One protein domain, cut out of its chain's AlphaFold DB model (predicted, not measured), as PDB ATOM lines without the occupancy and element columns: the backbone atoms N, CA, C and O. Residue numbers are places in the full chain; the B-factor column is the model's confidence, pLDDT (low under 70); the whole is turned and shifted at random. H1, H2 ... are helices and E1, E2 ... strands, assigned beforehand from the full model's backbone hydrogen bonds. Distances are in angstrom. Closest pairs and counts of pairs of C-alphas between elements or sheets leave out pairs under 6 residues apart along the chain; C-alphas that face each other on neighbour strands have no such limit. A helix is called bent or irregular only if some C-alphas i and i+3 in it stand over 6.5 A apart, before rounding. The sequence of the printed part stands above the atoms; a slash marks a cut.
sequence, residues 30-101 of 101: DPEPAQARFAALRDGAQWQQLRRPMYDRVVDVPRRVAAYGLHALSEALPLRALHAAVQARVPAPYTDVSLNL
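This is residues 30 to 101 of the 101 residues of an uncharacterized protein of Xanthomonas translucens pv. translucens DSM 18974 (UniProt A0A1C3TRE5). A bent, strongly twisted ribbon of three strands runs along the domain, with the hairpin of E1 and E2 making one end of its length and two helices, H1 and H2, near the other end. E2 bends between its two partners, pairing first with E1 and then with short E3, while H2 only grazes the sheet. The printed part has 72 residues, in the order H1, E1, E2, H2, E3; the sheet order is E1, E2, E3, antiparallel, and the class is mixed, helices and strands. The whole is loose, with a radius of gyration of the C-alphas of 14.6 A, and elongated, spanning 44 by 27 by 21 A.

H1, residues 31 to 44, is only just not on the sheet, with 4 pairs of C-alphas within 10 A. E1, residues 48 to 54, and E2, residues 57 to 69, form an antiparallel hairpin at 134 degrees; N 48 and O 65 are 2.8 A apart, within hydrogen-bond range. E2 bends by 77 degrees at residue 63. Its pairing is staggered: residues 57 to 65 pair with E1, residues 65 to 69 with E3, residues 96 to 100. E2 and E3 are antiparallel at 136 degrees, with N 99 and O 66 2.8 A apart, within hydrogen-bond range. E1 and E3, the edge strands, are apart. H2, residues 79 to 89, only grazes the sheet with residues 79 to 83; its closest C-alphas to E3 are those of Leu 79 and Val 97, 7.9 A apart. H1 and H2 are near each other. Every O i to N i+4 pair is within hydrogen-bond range in H1, and 6 of 7 in H2.

H1 begins at C-alpha 31 (117.701, 152.591, 116.046) and is 19.7 A long. E1 measures 18.2 A, E2 30.5 A and H2 15.9 A from first to last C-alpha. E3, 13.6 A long, ends at C-alpha 100 (120.859, 136.435, 126.737).

The C-alphas of Glu 32 and Asp 56 are the two farthest apart, 45.3 A. Residues 87 to 93, of which 87 to 89 belong to H2, stand free. The printed part has no cut, no link is long, and no printed residue is under 70 in pLDDT.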
ATOM      1  N   ASP A  30     114.571 150.024 113.398       92.19
ATOM      2  CA  ASP A  30     115.058 151.394 113.501       92.19
ATOM      3  C   ASP A  30     115.778 151.621 114.843       92.19
ATOM      4  O   ASP A  30     115.358 151.062 115.868       92.19
ATOM      5  N   PRO A  31     116.846 152.444 114.869       92.38
ATOM      6  CA  PRO A  31     117.701 152.591 116.046       92.38
ATOM      7  C   PRO A  31     116.962 153.018 117.319       92.38
ATOM      8  O   PRO A  31     117.212 152.467 118.389       92.38
ATOM      9  N   GLU A  32     116.036 153.972 117.217       94.75
ATOM     10  CA  GLU A  32     115.299 154.486 118.376       94.75
ATOM     11  C   GLU A  32     114.369 153.410 118.983       94.75
ATOM     12  O   GLU A  32     114.537 153.084 120.166       94.75
ATOM     13  N   PRO A  33     113.460 152.767 118.217       93.88
ATOM     14  CA  PRO A  33     112.696 151.632 118.722       93.88
ATOM     15  C   PRO A  33     113.573 150.487 119.239       93.88
ATOM     16  O   PRO A  33     113.202 149.831 120.212       93.88
ATOM     17  N   ALA A  34     114.723 150.214 118.612       96.44
ATOM     18  CA  ALA A  34     115.643 149.177 119.073       96.44
ATOM     19  C   ALA A  34     116.195 149.492 120.473       96.44
ATOM     20  O   ALA A  34     116.146 148.633 121.357       96.44
ATOM     21  N   GLN A  35     116.640 150.729 120.700       97.44
ATOM     22  CA  GLN A  35     117.183 151.168 121.984       97.44
ATOM     23  C   GLN A  35     116.135 151.117 123.104       97.44
ATOM     24  O   GLN A  35     116.413 150.601 124.190       97.44
ATOM     25  N   ALA A  36     114.916 151.598 122.840       97.00
ATOM     26  CA  ALA A  36     113.827 151.564 123.815       97.00
ATOM     27  C   ALA A  36     113.451 150.121 124.197       97.00
ATOM     28  O   ALA A  36     113.297 149.795 125.375       97.00
ATOM     29  N   ARG A  37     113.365 149.225 123.203       97.31
ATOM     30  CA  ARG A  37     113.072 147.804 123.436       97.31
ATOM     31  C   ARG A  37     114.194 147.105 124.196       97.31
ATOM     32  O   ARG A  37     113.902 146.294 125.072       97.31
ATOM     33  N   PHE A  38     115.454 147.424 123.900       97.69
ATOM     34  CA  PHE A  38     116.593 146.893 124.646       97.69
ATOM     35  C   PHE A  38     116.525 147.284 126.126       97.69
ATOM     36  O   PHE A  38     116.630 146.406 126.980       97.69
ATOM     37  N   ALA A  39     116.285 148.562 126.437       98.12
ATOM     38  CA  ALA A  39     116.143 149.021 127.820       98.12
ATOM     39  C   ALA A  39     114.995 148.296 128.546       98.12
ATOM     40  O   ALA A  39     115.197 147.772 129.641       98.12
ATOM     41  N   ALA A  40     113.830 148.168 127.900       97.81
ATOM     42  CA  ALA A  40     112.687 147.448 128.460       97.81
ATOM     43  C   ALA A  40     112.994 145.967 128.755       97.81
ATOM     44  O   ALA A  40     112.599 145.451 129.798       97.81
ATOM     45  N   LEU A  41     113.723 145.274 127.872       98.12
ATOM     46  CA  LEU A  41     114.127 143.879 128.099       98.12
ATOM     47  C   LEU A  41     115.187 143.757 129.194       98.12
ATOM     48  O   LEU A  41     115.079 142.884 130.052       98.12
ATOM     49  N   ARG A  42     116.200 144.628 129.183       98.25
ATOM     50  CA  ARG A  42     117.256 144.652 130.200       98.25
ATOM     51  C   ARG A  42     116.665 144.808 131.601       98.25
ATOM     52  O   ARG A  42     117.064 144.068 132.495       98.25
ATOM     53  N   ASP A  43     115.708 145.715 131.764       97.88
ATOM     54  CA  ASP A  43     115.174 146.074 133.080       97.88
ATOM     55  C   ASP A  43     113.968 145.211 133.492       97.88
ATOM     56  O   ASP A  43     113.754 144.991 134.683       97.88
ATOM     57  N   GLY A  44     113.185 144.710 132.529       97.19
ATOM     58  CA  GLY A  44     111.908 144.039 132.794       97.19
ATOM     59  C   GLY A  44     111.889 142.524 132.597       97.19
ATOM     60  O   GLY A  44     110.952 141.870 133.063       97.19
ATOM     61  N   ALA A  45     112.860 141.932 131.893       97.88
ATOM     62  CA  ALA A  45     112.849 140.486 131.693       97.88
ATOM     63  C   ALA A  45     113.153 139.733 132.999       97.88
ATOM     64  O   ALA A  45     113.851 140.212 133.893       97.88
ATOM     65  N   GLN A  46     112.627 138.513 133.097       97.12
ATOM     66  CA  GLN A  46     112.790 137.632 134.252       97.12
ATOM     67  C   GLN A  46     114.156 136.946 134.195       97.12
ATOM     68  O   GLN A  46     114.263 135.741 133.974       97.12
ATOM     69  N   TRP A  47     115.208 137.747 134.331       98.19
ATOM     70  CA  TRP A  47     116.585 137.295 134.224       98.19
ATOM     71  C   TRP A  47     116.947 136.300 135.320       98.19
ATOM     72  O   TRP A  47     116.747 136.545 136.508       98.19
ATOM     73  N   GLN A  48     117.561 135.201 134.904       98.00
ATOM     74  CA  GLN A  48     118.048 134.151 135.780       98.00
ATOM     75  C   GLN A  48     119.541 133.940 135.563       98.00
ATOM     76  O   GLN A  48     120.031 133.912 134.432       98.00
ATOM     77  N   GLN A  49     120.256 133.761 136.670       97.50
ATOM     78  CA  GLN A  49     121.628 133.278 136.678       97.50
ATOM     79  C   GLN A  49     121.579 131.756 136.805       97.50
ATOM     80  O   GLN A  49     121.084 131.232 137.802       97.50
ATOM     81  N   LEU A  50     122.053 131.040 135.786       96.31
ATOM     82  CA  LEU A  50     122.033 129.578 135.797       96.31
ATOM     83  C   LEU A  50     123.374 129.003 136.234       96.31
ATOM     84  O   LEU A  50     124.432 129.577 135.981       96.31
ATOM     85  N   ARG A  51     123.315 127.798 136.796       96.94
ATOM     86  CA  ARG A  51     124.473 126.939 137.029       96.94
ATOM     87  C   ARG A  51     124.361 125.699 136.163       96.94
ATOM     88  O   ARG A  51     123.288 125.102 136.083       96.94
ATOM     89  N   ARG A  52     125.449 125.320 135.492       95.44
ATOM     90  CA  ARG A  52     125.476 124.126 134.638       95.44
ATOM     91  C   ARG A  52     126.672 123.242 134.980       95.44
ATOM     92  O   ARG A  52     127.749 123.772 135.264       95.44
ATOM     93  N   PRO A  53     126.506 121.910 134.950       95.50
ATOM     94  CA  PRO A  53     127.638 120.999 134.956       95.50
ATOM     95  C   PRO A  53     128.545 121.287 133.756       95.50
ATOM     96  O   PRO A  53     128.076 121.401 132.623       95.50
ATOM     97  N   MET A  54     129.837 121.419 134.014       93.62
ATOM     98  CA  MET A  54     130.898 121.560 133.031       93.62
ATOM     99  C   MET A  54     132.072 120.699 133.494       93.62
ATOM    100  O   MET A  54     132.761 121.049 134.451       93.62
ATOM    101  N   TYR A  55     132.280 119.578 132.803       94.00
ATOM    102  CA  TYR A  55     133.209 118.522 133.214       94.00
ATOM    103  C   TYR A  55     132.895 118.009 134.631       94.00
ATOM    104  O   TYR A  55     131.769 117.593 134.897       94.00
ATOM    105  N   ASP A  56     133.872 118.044 135.531       93.81
ATOM    106  CA  ASP A  56     133.817 117.588 136.919       93.81
ATOM    107  C   ASP A  56     133.236 118.629 137.893       93.81
ATOM    108  O   ASP A  56     133.134 118.371 139.092       93.81
ATOM    109  N   ARG A  57     132.829 119.808 137.403       94.19
ATOM    110  CA  ARG A  57     132.377 120.922 138.248       94.19
ATOM    111  C   ARG A  57     131.062 121.536 137.789       94.19
ATOM    112  O   ARG A  57     130.678 121.451 136.630       94.19
ATOM    113  N   VAL A  58     130.381 122.224 138.702       95.81
ATOM    114  CA  VAL A  58     129.184 123.022 138.397       95.81
ATOM    115  C   VAL A  58     129.547 124.501 138.435       95.81
ATOM    116  O   VAL A  58     129.835 125.043 139.505       95.81
ATOM    117  N   VAL A  59     129.503 125.149 137.272       96.00
ATOM    118  CA  VAL A  59     129.898 126.552 137.093       96.00
ATOM    119  C   VAL A  59     128.689 127.454 136.906       96.00
ATOM    120  O   VAL A  59     127.671 127.041 136.343       96.00
ATOM    121  N   ASP A  60     128.820 128.697 137.356       96.62
ATOM    122  CA  ASP A  60     127.916 129.768 136.961       96.62
ATOM    123  C   ASP A  60     128.072 130.045 135.463       96.62
ATOM    124  O   ASP A  60     129.178 130.150 134.931       96.62
ATOM    125  N   VAL A  61     126.948 130.154 134.766       94.88
ATOM    126  CA  VAL A  61     126.922 130.558 133.362       94.88
ATOM    127  C   VAL A  61     127.289 132.045 133.290       94.88
ATOM    128  O   VAL A  61     126.637 132.838 133.958       94.88
ATOM    129  N   PRO A  62     128.273 132.485 132.486       95.38
ATOM    130  CA  PRO A  62     128.737 133.879 132.491       95.38
ATOM    131  C   PRO A  62     127.803 134.818 131.701       95.38
ATOM    132  O   PRO A  62     128.257 135.626 130.900       95.38
ATOM    133  N   ARG A  63     126.489 134.650 131.868       96.44
ATOM    134  CA  ARG A  63     125.412 135.474 131.309       96.44
ATOM    135  C   ARG A  63     124.119 135.215 132.072       96.44
ATOM    136  O   ARG A  63     123.926 134.125 132.621       96.44
ATOM    137  N   ARG A  64     123.204 136.174 132.016       98.12
ATOM    138  CA  ARG A  64     121.820 135.989 132.455       98.12
ATOM    139  C   ARG A  64     120.975 135.501 131.291       98.12
ATOM    140  O   ARG A  64     121.226 135.835 130.133       98.12
ATOM    141  N   VAL A  65     119.952 134.716 131.600       98.06
ATOM    142  CA  VAL A  65     119.010 134.200 130.603       98.06
ATOM    143  C   VAL A  65     117.569 134.447 131.016       98.06
ATOM    144  O   VAL A  65     117.262 134.517 132.201       98.06
ATOM    145  N   ALA A  66     116.690 134.553 130.029       97.75
ATOM    146  CA  ALA A  66     115.242 134.507 130.206       97.75
ATOM    147  C   ALA A  66     114.632 133.788 128.996       97.75
ATOM    148  O   ALA A  66     115.202 133.830 127.904       97.75
ATOM    149  N   ALA A  67     113.498 133.117 129.173       97.00
ATOM    150  CA  ALA A  67     112.832 132.390 128.100       97.00
ATOM    151  C   ALA A  67     111.315 132.552 128.200       97.00
ATOM    152  O   ALA A  67     110.761 132.565 129.298       97.00
ATOM    153  N   TYR A  68     110.661 132.672 127.047       97.50
ATOM    154  CA  TYR A  68     109.225 132.897 126.937       97.50
ATOM    155  C   TYR A  68     108.649 132.081 125.782       97.50
ATOM    156  O   TYR A  68     109.168 132.144 124.668       97.50
ATOM    157  N   GLY A  69     107.541 131.382 126.026       97.94
ATOM    158  CA  GLY A  69     106.740 130.787 124.959       97.94
ATOM    159  C   GLY A  69     105.914 131.859 124.244       97.94
ATOM    160  O   GLY A  69     105.275 132.694 124.890       97.94
ATOM    161  N   LEU A  70     105.879 131.827 122.911       96.88
ATOM    162  CA  LEU A  70     105.167 132.822 122.098       96.88
ATOM    163  C   LEU A  70     103.648 132.820 122.331       96.88
ATOM    164  O   LEU A  70     102.991 133.850 122.174       96.88
ATOM    165  N   HIS A  71     103.093 131.683 122.756       95.31
ATOM    166  CA  HIS A  71     101.671 131.536 123.076       95.31
ATOM    167  C   HIS A  71     101.239 132.321 124.330       95.31
ATOM    168  O   HIS A  71     100.051 132.575 124.499       95.31
ATOM    169  N   ALA A  72     102.181 132.719 125.194       92.56
ATOM    170  CA  ALA A  72     101.909 133.346 126.490       92.56
ATOM    171  C   ALA A  72     102.728 134.634 126.714       92.56
ATOM    172  O   ALA A  72     103.102 134.960 127.841       92.56
ATOM    173  N   LEU A  73     103.033 135.379 125.644       94.69
ATOM    174  CA  LEU A  73     103.781 136.635 125.769       94.69
ATOM    175  C   LEU A  73     102.998 137.697 126.548       94.69
ATOM    176  O   LEU A  73     101.919 138.119 126.125       94.69
ATOM    177  N   SER A  74     103.616 138.184 127.624       91.31
ATOM    178  CA  SER A  74     103.172 139.367 128.363       91.31
ATOM    179  C   SER A  74     103.279 140.636 127.512       91.31
ATOM    180  O   SER A  74     104.243 140.809 126.764       91.31
ATOM    181  N   GLU A  75     102.326 141.554 127.676       93.25
ATOM    182  CA  GLU A  75     102.375 142.896 127.079       93.25
ATOM    183  C   GLU A  75     103.418 143.806 127.746       93.25
ATOM    184  O   GLU A  75     103.815 144.814 127.167       93.25
ATOM    185  N   ALA A  76     103.914 143.434 128.931       94.12
ATOM    186  CA  ALA A  76     104.927 144.200 129.656       94.12
ATOM    187  C   ALA A  76     106.304 144.202 128.967       94.12
ATOM    188  O   ALA A  76     107.159 145.016 129.311       94.12
ATOM    189  N   LEU A  77     106.540 143.291 128.014       97.25
ATOM    190  CA  LEU A  77     107.801 143.179 127.285       97.25
ATOM    191  C   LEU A  77     107.577 143.335 125.777       97.25
ATOM    192  O   LEU A  77     106.583 142.848 125.238       97.25
ATOM    193  N   PRO A  78     108.542 143.905 125.036       97.75
ATOM    194  CA  PRO A  78     108.399 144.159 123.602       97.75
ATOM    195  C   PRO A  78     108.520 142.900 122.720       97.75
ATOM    196  O   PRO A  78     108.715 143.010 121.509       97.75
ATOM    197  N   LEU A  79     108.413 141.697 123.291       97.62
ATOM    198  CA  LEU A  79     108.664 140.423 122.608       97.62
ATOM    199  C   LEU A  79     107.719 140.189 121.427       97.62
ATOM    200  O   LEU A  79     108.157 139.700 120.390       97.62
ATOM    201  N   ARG A  80     106.448 140.598 121.537       96.81
ATOM    202  CA  ARG A  80     105.473 140.450 120.443       96.81
ATOM    203  C   ARG A  80     105.852 141.296 119.227       96.81
ATOM    204  O   ARG A  80     105.766 140.816 118.101       96.81
ATOM    205  N   ALA A  81     106.313 142.526 119.456       96.31
ATOM    206  CA  ALA A  81     106.754 143.422 118.389       96.31
ATOM    207  C   ALA A  81     108.057 142.934 117.737       96.31
ATOM    208  O   ALA A  81     108.192 142.986 116.518       96.31
ATOM    209  N   LEU A  82     109.000 142.423 118.537       97.06
ATOM    210  CA  LEU A  82     110.244 141.838 118.031       97.06
ATOM    211  C   LEU A  82     109.978 140.582 117.195       97.06
ATOM    212  O   LEU A  82     110.504 140.463 116.092       97.06
ATOM    213  N   HIS A  83     109.113 139.690 117.681       97.38
ATOM    214  CA  HIS A  83     108.679 138.515 116.933       97.38
ATOM    215  C   HIS A  83     108.023 138.906 115.602       97.38
ATOM    216  O   HIS A  83     108.387 138.355 114.570       97.38
ATOM    217  N   ALA A  84     107.124 139.897 115.593       96.50
ATOM    218  CA  ALA A  84     106.493 140.370 114.359       96.50
ATOM    219  C   ALA A  84     107.513 140.910 113.338       96.50
ATOM    220  O   ALA A  84     107.396 140.617 112.149       96.50
ATOM    221  N   ALA A  85     108.535 141.647 113.792       96.06
ATOM    222  CA  ALA A  85     109.597 142.148 112.918       96.06
ATOM    223  C   ALA A  85     110.414 141.009 112.281       96.06
ATOM    224  O   ALA A  85     110.724 141.069 111.092       96.06
ATOM    225  N   VAL A  86     110.722 139.955 113.047       95.94
ATOM    226  CA  VAL A  86     111.398 138.755 112.525       95.94
ATOM    227  C   VAL A  86     110.491 138.004 111.552       95.94
ATOM    228  O   VAL A  86     110.907 137.750 110.424       95.94
ATOM    229  N   GLN A  87     109.241 137.722 111.933       97.00
ATOM    230  CA  GLN A  87     108.278 136.973 111.115       97.00
ATOM    231  C   GLN A  87     108.025 137.631 109.752       97.00
ATOM    232  O   GLN A  87     107.827 136.935 108.759       97.00
ATOM    233  N   ALA A  88     108.052 138.967 109.689       95.88
ATOM    234  CA  ALA A  88     107.875 139.720 108.449       95.88
ATOM    235  C   ALA A  88     109.024 139.527 107.442       95.88
ATOM    236  O   ALA A  88     108.821 139.728 106.247       95.88
ATOM    237  N   ARG A  89     110.227 139.155 107.902       93.31
ATOM    238  CA  ARG A  89     111.406 138.936 107.042       93.31
ATOM    239  C   ARG A  89     111.737 137.462 106.851       93.31
ATOM    240  O   ARG A  89     112.137 137.065 105.761       93.31
ATOM    241  N   VAL A  90     111.571 136.667 107.903       93.69
ATOM    242  CA  VAL A  90     111.882 135.237 107.942       93.69
ATOM    243  C   VAL A  90     110.670 134.504 108.516       93.69
ATOM    244  O   VAL A  90     110.615 134.246 109.717       93.69
ATOM    245  N   PRO A  91     109.651 134.211 107.694       94.88
ATOM    246  CA  PRO A  91     108.470 133.510 108.170       94.88
ATOM    247  C   PRO A  91     108.813 132.049 108.477       94.88
ATOM    248  O   PRO A  91     109.166 131.277 107.586       94.88
ATOM    249  N   ALA A  92     108.682 131.662 109.743       95.19
ATOM    250  CA  ALA A  92     108.847 130.289 110.209       95.19
ATOM    251  C   ALA A  92     107.887 130.015 111.385       95.19
ATOM    252  O   ALA A  92     107.348 130.960 111.966       95.19
ATOM    253  N   PRO A  93     107.630 128.747 111.751       96.38
ATOM    254  CA  PRO A  93     106.779 128.409 112.889       96.38
ATOM    255  C   PRO A  93     107.556 128.526 114.212       96.38
ATOM    256  O   PRO A  93     107.741 127.539 114.921       96.38
ATOM    257  N   TYR A  94     108.051 129.724 114.539       97.69
ATOM    258  CA  TYR A  94     108.691 129.962 115.832       97.69
ATOM    259  C   TYR A  94     107.699 129.694 116.972       97.69
ATOM    260  O   TYR A  94     106.510 129.998 116.859       97.69
ATOM    261  N   THR A  95     108.189 129.150 118.084       97.88
ATOM    262  CA  THR A  95     107.368 128.810 119.261       97.88
ATOM    263  C   THR A  95     107.832 129.509 120.532       97.88
ATOM    264  O   THR A  95     107.026 129.731 121.435       97.88
ATOM    265  N   ASP A  96     109.102 129.913 120.591       97.88
ATOM    266  CA  ASP A  96     109.761 130.385 121.806       97.88
ATOM    267  C   ASP A  96     110.756 131.510 121.503       97.88
ATOM    268  O   ASP A  96     111.298 131.615 120.401       97.88
ATOM    269  N   VAL A  97     111.031 132.336 122.514       97.25
ATOM    270  CA  VAL A  97     112.090 133.350 122.499       97.25
ATOM    271  C   VAL A  97     112.983 133.154 123.713       97.25
ATOM    272  O   VAL A  97     112.516 133.195 124.850       97.25
ATOM    273  N   SER A  98     114.284 132.994 123.474       97.06
ATOM    274  CA  SER A  98     115.313 133.006 124.517       97.06
ATOM    275  C   SER A  98     116.131 134.291 124.452       97.06
ATOM    276  O   SER A  98     116.581 134.686 123.377       97.06
ATOM    277  N   LEU A  99     116.377 134.902 125.603       97.75
ATOM    278  CA  LEU A  99     117.179 136.108 125.758       97.75
ATOM    279  C   LEU A  99     118.494 135.780 126.466       97.75
ATOM    280  O   LEU A  99     118.541 134.914 127.342       97.75
ATOM    281  N   ASN A 100     119.546 136.508 126.106       97.69
ATOM    282  CA  ASN A 100     120.859 136.435 126.737       97.69
ATOM    283  C   ASN A 100     121.329 137.867 127.018       97.69
ATOM    284  O   ASN A 100     121.256 138.703 126.115       97.69
ATOM    285  N   LEU A 101     121.781 138.129 128.247       96.44
ATOM    286  CA  LEU A 101     122.338 139.410 128.694       96.44
ATOM    287  C   LEU A 101     123.680 139.203 129.393       96.44
ATOM    288  O   LEU A 101     123.763 138.282 130.244       96.44
TER     289      LEU A 101